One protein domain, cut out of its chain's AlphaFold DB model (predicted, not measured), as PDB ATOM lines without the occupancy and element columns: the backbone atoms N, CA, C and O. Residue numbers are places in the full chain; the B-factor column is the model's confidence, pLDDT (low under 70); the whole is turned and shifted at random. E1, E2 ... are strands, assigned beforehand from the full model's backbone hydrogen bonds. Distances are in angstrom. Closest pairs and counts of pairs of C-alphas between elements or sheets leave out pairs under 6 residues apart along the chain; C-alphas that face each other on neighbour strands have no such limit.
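This is residues 203 to 256 of the 261 residues of the protein "Glycoside hydrolase" of Bacillaceae bacterium MTCC 10057 (UniProt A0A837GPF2). A small twisted wall of four antiparallel strands, E1, E2, E6 and E5, has a separate little hairpin, E3 and E4, beyond one of its ends. The stretch between E2 and E3 passes round the end of the wall and comes back over one face with residues 228 to 230, and the other face is bare. The printed part has 54 residues, with no named helix and six named strands, E1 to E6 along the chain. The class is all strand, with under half of the residues, 24 of 54, in named elements. The whole is compact, with a radius of gyration of the C-alphas of 11.5 A, yet elongated, with spans of 33 by 20 by 18 A.

The larger sheet runs E1, residues 203 to 208, then E2, residues 211 to 216, then E6, residues 252 to 254, then E5, residues 245 to 247. E1 and E5 are its edge strands. E1 and E2 form a hairpin at 167 degrees between their directions; C-alphas 207 and 212 face each other at 4.5 A, and N 206 and O 213 are 2.9 A apart, within hydrogen-bond range. E2 and E6 are antiparallel at 163 degrees, with N 253 and O 212 within hydrogen-bond range at 2.8 A. E5 and E6 form a hairpin at 150 degrees, with N 247 and O 252 within hydrogen-bond range at 2.8 A. From edge to edge the strands' lines turn by 56 degrees. The second sheet is the hairpin of E3, residues 232 to 234, and E4, residues 237 to 239, at 131 degrees; N 234 and O 237 are within hydrogen-bond range at 2.9 A. E3 and E4 are apart from each strand of the larger sheet.

E1 begins at C-alpha 203, (220.433, 205.845, 242.789), and is 17.0 A long; E2 is 15.8 A long. E5 measures 6.6 A and E6 6.5 A, and E6 ends at C-alpha 254, (221.807, 212.736, 260.342). E3 measures 6.9 A and E4 6.4 A, with C-alpha 237 at (215.068, 230.108, 250.563).

The two C-alphas farthest apart are those of Ala 221 and Asn 235, at 34.8 A. The link from E2 to E3, residues 217 to 231, is long; the other four links are tight. The printed part has no cut. The mean pLDDT of the printed part is 88.7, and no printed residue is under 70.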
ATOM      1  N   ARG A 203     221.619 206.349 243.490       95.75
ATOM      2  CA  ARG A 203     220.433 205.845 242.789       95.75
ATOM      3  C   ARG A 203     219.178 206.557 243.263       95.75
ATOM      4  O   ARG A 203     218.373 206.994 242.440       95.75
ATOM      5  N   SER A 204     219.031 206.715 244.574       95.50
ATOM      6  CA  SER A 204     217.916 207.439 245.173       95.50
ATOM      7  C   SER A 204     218.307 208.113 246.489       95.50
ATOM      8  O   SER A 204     219.357 207.837 247.071       95.50
ATOM      9  N   ILE A 205     217.483 209.075 246.904       94.25
ATOM     10  CA  ILE A 205     217.621 209.809 248.162       94.25
ATOM     11  C   ILE A 205     216.249 209.829 248.814       94.25
ATOM     12  O   ILE A 205     215.282 210.295 248.203       94.25
ATOM     13  N   GLU A 206     216.182 209.389 250.061       94.06
ATOM     14  CA  GLU A 206     214.977 209.454 250.877       94.06
ATOM     15  C   GLU A 206     215.202 210.410 252.042       94.06
ATOM     16  O   GLU A 206     216.181 210.304 252.776       94.06
ATOM     17  N   ALA A 207     214.301 211.374 252.203       89.94
ATOM     18  CA  ALA A 207     214.371 212.349 253.280       89.94
ATOM     19  C   ALA A 207     213.311 212.050 254.340       89.94
ATOM     20  O   ALA A 207     212.132 211.905 254.015       89.94
ATOM     21  N   ASP A 208     213.730 212.044 255.601       89.12
ATOM     22  CA  ASP A 208     212.859 211.959 256.774       89.12
ATOM     23  C   ASP A 208     213.171 213.124 257.733       89.12
ATOM     24  O   ASP A 208     214.110 213.904 257.534       89.12
ATOM     25  N   GLN A 209     212.384 213.267 258.795       85.75
ATOM     26  CA  GLN A 209     212.611 214.237 259.847       85.75
ATOM     27  C   GLN A 209     213.998 214.029 260.469       85.75
ATOM     28  O   GLN A 209     214.230 213.106 261.244       85.75
ATOM     29  N   GLY A 210     214.921 214.934 260.141       85.19
ATOM     30  CA  GLY A 210     216.276 214.928 260.684       85.19
ATOM     31  C   GLY A 210     217.219 213.899 260.057       85.19
ATOM     32  O   GLY A 210     218.266 213.615 260.633       85.19
ATOM     33  N   SER A 211     216.897 213.331 258.890       90.69
ATOM     34  CA  SER A 211     217.840 212.447 258.196       90.69
ATOM     35  C   SER A 211     217.636 212.389 256.687       90.69
ATOM     36  O   SER A 211     216.535 212.632 256.197       90.69
ATOM     37  N   LEU A 212     218.698 212.029 255.967       91.81
ATOM     38  CA  LEU A 212     218.647 211.678 254.548       91.81
ATOM     39  C   LEU A 212     219.290 210.303 254.377       91.81
ATOM     40  O   LEU A 212     220.464 210.142 254.696       91.81
ATOM     41  N   SER A 213     218.547 209.328 253.881       93.94
ATOM     42  CA  SER A 213     219.091 208.029 253.487       93.94
ATOM     43  C   SER A 213     219.496 208.079 252.019       93.94
ATOM     44  O   SER A 213     218.767 208.626 251.185       93.94
ATOM     45  N   LEU A 214     220.664 207.530 251.703       94.38
ATOM     46  CA  LEU A 214     221.144 207.364 250.340       94.38
ATOM     47  C   LEU A 214     221.031 205.900 249.933       94.38
ATOM     48  O   LEU A 214     221.381 205.016 250.705       94.38
ATOM     49  N   ASP A 215     220.609 205.669 248.697       92.88
ATOM     50  CA  ASP A 215     220.777 204.392 248.009       92.88
ATOM     51  C   ASP A 215     221.943 204.549 247.033       92.88
ATOM     52  O   ASP A 215     221.840 205.263 246.026       92.88
ATOM     53  N   LEU A 216     223.085 203.957 247.375       91.75
ATOM     54  CA  LEU A 216     224.290 203.981 246.555       91.75
ATOM     55  C   LEU A 216     224.349 202.751 245.647       91.75
ATOM     56  O   LEU A 216     224.035 201.638 246.053       91.75
ATOM     57  N   ALA A 217     224.811 202.935 244.408       91.12
ATOM     58  CA  ALA A 217     224.894 201.836 243.449       91.12
ATOM     59  C   ALA A 217     225.841 200.715 243.889       91.12
ATOM     60  O   ALA A 217     225.527 199.549 243.660       91.12
ATOM     61  N   ASN A 218     226.955 201.100 244.511       89.12
ATOM     62  CA  ASN A 218     227.912 200.236 245.193       89.12
ATOM     63  C   ASN A 218     228.285 200.872 246.540       89.12
ATOM     64  O   ASN A 218     228.277 202.104 246.666       89.12
ATOM     65  N   PHE A 219     228.661 200.044 247.515       89.38
ATOM     66  CA  PHE A 219     229.253 200.520 248.761       89.38
ATOM     67  C   PHE A 219     230.648 201.104 248.500       89.38
ATOM     68  O   PHE A 219     231.454 200.506 247.791       89.38
ATOM     69  N   VAL A 220     230.923 202.275 249.081       91.62
ATOM     70  CA  VAL A 220     232.241 202.918 249.056       91.62
ATOM     71  C   VAL A 220     232.594 203.325 250.479       91.62
ATOM     72  O   VAL A 220     231.902 204.138 251.096       91.62
ATOM     73  N   ALA A 221     233.666 202.745 251.004       91.38
ATOM     74  CA  ALA A 221     234.173 203.051 252.329       91.38
ATOM     75  C   ALA A 221     234.867 204.419 252.369       91.38
ATOM     76  O   ALA A 221     235.298 204.961 251.352       91.38
ATOM     77  N   GLY A 222     234.985 204.978 253.573       88.25
ATOM     78  CA  GLY A 222     235.686 206.243 253.805       88.25
ATOM     79  C   GLY A 222     234.932 207.499 253.365       88.25
ATOM     80  O   GLY A 222     235.431 208.593 253.602       88.25
ATOM     81  N   LEU A 223     233.735 207.370 252.779       91.75
ATOM     82  CA  LEU A 223     232.872 208.514 252.495       91.75
ATOM     83  C   LEU A 223     232.512 209.255 253.789       91.75
ATOM     84  O   LEU A 223     232.120 208.652 254.791       91.75
ATOM     85  N   THR A 224     232.609 210.577 253.732       91.12
ATOM     86  CA  THR A 224     232.313 211.525 254.805       91.12
ATOM     87  C   THR A 224     231.286 212.552 254.336       91.12
ATOM     88  O   THR A 224     230.960 212.619 253.156       91.12
ATOM     89  N   ALA A 225     230.776 213.396 255.237       91.00
ATOM     90  CA  ALA A 225     229.845 214.458 254.850       91.00
ATOM     91  C   ALA A 225     230.455 215.465 253.849       91.00
ATOM     92  O   ALA A 225     229.720 216.015 253.031       91.00
ATOM     93  N   ASP A 226     231.778 215.660 253.878       91.25
ATOM     94  CA  ASP A 226     232.493 216.598 253.002       91.25
ATOM     95  C   ASP A 226     232.536 216.134 251.535       91.25
ATOM     96  O   ASP A 226     232.725 216.949 250.630       91.25
ATOM     97  N   ASP A 227     232.294 214.844 251.281       92.12
ATOM     98  CA  ASP A 227     232.215 214.278 249.932       92.12
ATOM     99  C   ASP A 227     230.885 214.606 249.228       92.12
ATOM    100  O   ASP A 227     230.706 214.314 248.040       92.12
ATOM    101  N   PHE A 228     229.942 215.246 249.932       91.62
ATOM    102  CA  PHE A 228     228.605 215.541 249.432       91.62
ATOM    103  C   PHE A 228     228.273 217.033 249.499       91.62
ATOM    104  O   PHE A 228     228.498 217.726 250.488       91.62
ATOM    105  N   ALA A 229     227.611 217.529 248.454       88.50
ATOM    106  CA  ALA A 229     227.021 218.865 248.452       88.50
ATOM    107  C   ALA A 229     225.586 218.820 249.006       88.50
ATOM    108  O   ALA A 229     224.619 218.727 248.247       88.50
ATOM    109  N   VAL A 230     225.436 218.889 250.331       86.75
ATOM    110  CA  VAL A 230     224.121 218.860 250.993       86.75
ATOM    111  C   VAL A 230     223.598 220.284 251.208       86.75
ATOM    112  O   VAL A 230     224.219 221.092 251.893       86.75
ATOM    113  N   THR A 231     222.436 220.615 250.635       84.56
ATOM    114  CA  THR A 231     221.781 221.926 250.827       84.56
ATOM    115  C   THR A 231     220.304 221.759 251.159       84.56
ATOM    116  O   THR A 231     219.629 220.938 250.539       84.56
ATOM    117  N   ALA A 232     219.780 222.571 252.079       85.25
ATOM    118  CA  ALA A 232     218.354 222.617 252.392       85.25
ATOM    119  C   ALA A 232     217.710 223.915 251.897       85.25
ATOM    120  O   ALA A 232     218.331 224.981 251.887       85.25
ATOM    121  N   LYS A 233     216.438 223.831 251.488       86.56
ATOM    122  CA  LYS A 233     215.621 224.997 251.133       86.56
ATOM    123  C   LYS A 233     214.231 224.896 251.744       86.56
ATOM    124  O   LYS A 233     213.556 223.888 251.563       86.56
ATOM    125  N   VAL A 234     213.766 225.973 252.374       84.69
ATOM    126  CA  VAL A 234     212.395 226.109 252.888       84.69
ATOM    127  C   VAL A 234     211.709 227.223 252.110       84.69
ATOM    128  O   VAL A 234     212.195 228.351 252.071       84.69
ATOM    129  N   ASN A 235     210.601 226.909 251.430       90.12
ATOM    130  CA  ASN A 235     209.891 227.855 250.553       90.12
ATOM    131  C   ASN A 235     210.812 228.542 249.518       90.12
ATOM    132  O   ASN A 235     210.658 229.720 249.204       90.12
ATOM    133  N   GLY A 236     211.808 227.807 249.009       89.19
ATOM    134  CA  GLY A 236     212.773 228.304 248.026       89.19
ATOM    135  C   GLY A 236     213.914 229.159 248.590       89.19
ATOM    136  O   GLY A 236     214.794 229.541 247.821       89.19
ATOM    137  N   GLN A 237     213.943 229.444 249.895       89.50
ATOM    138  CA  GLN A 237     215.068 230.108 250.563       89.50
ATOM    139  C   GLN A 237     216.048 229.068 251.100       89.50
ATOM    140  O   GLN A 237     215.619 228.098 251.721       89.50
ATOM    141  N   SER A 238     217.347 229.267 250.859       87.69
ATOM    142  CA  SER A 238     218.389 228.409 251.429       87.69
ATOM    143  C   SER A 238     218.352 228.461 252.952       87.69
ATOM    144  O   SER A 238     218.210 229.534 253.536       87.69
ATOM    145  N   TYR A 239     218.492 227.296 253.567       85.12
ATOM    146  CA  TYR A 239     218.584 227.123 255.005       85.12
ATOM    147  C   TYR A 239     219.908 226.429 255.319       85.12
ATOM    148  O   TYR A 239     220.269 225.456 254.654       85.12
ATOM    149  N   GLU A 240     220.645 226.968 256.285       83.50
ATOM    150  CA  GLU A 240     221.914 226.397 256.723       83.50
ATOM    151  C   GLU A 240     221.645 225.134 257.542       83.50
ATOM    152  O   GLU A 240     220.820 225.138 258.454       83.50
ATOM    153  N   LEU A 241     222.296 224.035 257.168       82.62
ATOM    154  CA  LEU A 241     222.212 222.785 257.908       82.62
ATOM    155  C   LEU A 241     223.325 222.757 258.950       82.62
ATOM    156  O   LEU A 241     224.496 222.910 258.611       82.62
ATOM    157  N   GLU A 242     222.960 222.523 260.203       81.62
ATOM    158  CA  GLU A 242     223.909 222.350 261.297       81.62
ATOM    159  C   GLU A 242     224.075 220.866 261.639       81.62
ATOM    160  O   GLU A 242     223.140 220.074 261.509       81.62
ATOM    161  N   ASN A 243     225.267 220.500 262.125       83.56
ATOM    162  CA  ASN A 243     225.588 219.148 262.603       83.56
ATOM    163  C   ASN A 243     225.291 218.045 261.572       83.56
ATOM    164  O   ASN A 243     224.793 216.979 261.931       83.56
ATOM    165  N   VAL A 244     225.585 218.310 260.296       89.50
ATOM    166  CA  VAL A 244     225.467 217.320 259.220       89.50
ATOM    167  C   VAL A 244     226.537 216.257 259.423       89.50
ATOM    168  O   VAL A 244     227.729 216.540 259.317       89.50
ATOM    169  N   GLN A 245     226.114 215.036 259.718       91.19
ATOM    170  CA  GLN A 245     227.003 213.885 259.834       91.19
ATOM    171  C   GLN A 245     226.577 212.832 258.827       91.19
ATOM    172  O   GLN A 245     225.383 212.653 258.604       91.19
ATOM    173  N   TYR A 246     227.546 212.139 258.239       92.00
ATOM    174  CA  TYR A 246     227.302 211.002 257.364       92.00
ATOM    175  C   TYR A 246     227.827 209.738 258.027       92.00
ATOM    176  O   TYR A 246     228.990 209.676 258.424       92.00
ATOM    177  N   ASN A 247     226.961 208.741 258.142       88.19
ATOM    178  CA  ASN A 247     227.324 207.392 258.519       88.19
ATOM    179  C   ASN A 247     227.391 206.549 257.236       88.19
ATOM    180  O   ASN A 247     226.363 206.298 256.602       88.19
ATOM    181  N   SER A 248     228.598 206.126 256.862       83.75
ATOM    182  CA  SER A 248     228.841 205.335 255.655       83.75
ATOM    183  C   SER A 248     228.345 203.896 255.766       83.75
ATOM    184  O   SER A 248     227.859 203.371 254.765       83.75
ATOM    185  N   SER A 249     228.372 203.279 256.957       75.56
ATOM    186  CA  SER A 249     227.824 201.929 257.163       75.56
ATOM    187  C   SER A 249     226.309 201.901 256.971       75.56
ATOM    188  O   SER A 249     225.773 200.963 256.395       75.56
ATOM    189  N   GLN A 250     225.623 202.972 257.367       83.31
ATOM    190  CA  GLN A 250     224.172 203.114 257.211       83.31
ATOM    191  C   GLN A 250     223.755 203.861 255.936       83.31
ATOM    192  O   GLN A 250     222.562 204.055 255.712       83.31
ATOM    193  N   GLN A 251     224.718 204.347 255.146       90.12
ATOM    194  CA  GLN A 251     224.505 205.260 254.016       90.12
ATOM    195  C   GLN A 251     223.563 206.431 254.354       90.12
ATOM    196  O   GLN A 251     222.742 206.859 253.543       90.12
ATOM    197  N   ARG A 252     223.673 206.963 255.574       92.75
ATOM    198  CA  ARG A 252     222.678 207.871 256.149       92.75
ATOM    199  C   ARG A 252     223.310 209.148 256.659       92.75
ATOM    200  O   ARG A 252     224.241 209.124 257.459       92.75
ATOM    201  N   PHE A 253     222.731 210.271 256.263       93.31
ATOM    202  CA  PHE A 253     222.941 211.545 256.921       93.31
ATOM    203  C   PHE A 253     222.026 211.697 258.126       93.31
ATOM    204  O   PHE A 253     220.816 211.487 258.019       93.31
ATOM    205  N   THR A 254     222.578 212.163 259.239       90.62
ATOM    206  CA  THR A 254     221.807 212.736 260.342       90.62
ATOM    207  C   THR A 254     221.909 214.255 260.285       90.62
ATOM    208  O   THR A 254     222.969 214.840 260.060       90.62
ATOM    209  N   LEU A 255     220.754 214.897 260.429       85.69
ATOM    210  CA  LEU A 255     220.572 216.338 260.411       85.69
ATOM    211  C   LEU A 255     219.894 216.689 261.734       85.69
ATOM    212  O   LEU A 255     218.731 216.342 261.936       85.69
ATOM    213  N   PHE A 256     220.583 217.354 262.655       70.12
ATOM    214  CA  PHE A 256     219.951 217.776 263.906       70.12
ATOM    215  C   PHE A 256     219.391 219.193 263.757       70.12
ATOM    216  O   PHE A 256     220.174 220.140 263.700       70.12
TER     217      PHE A 256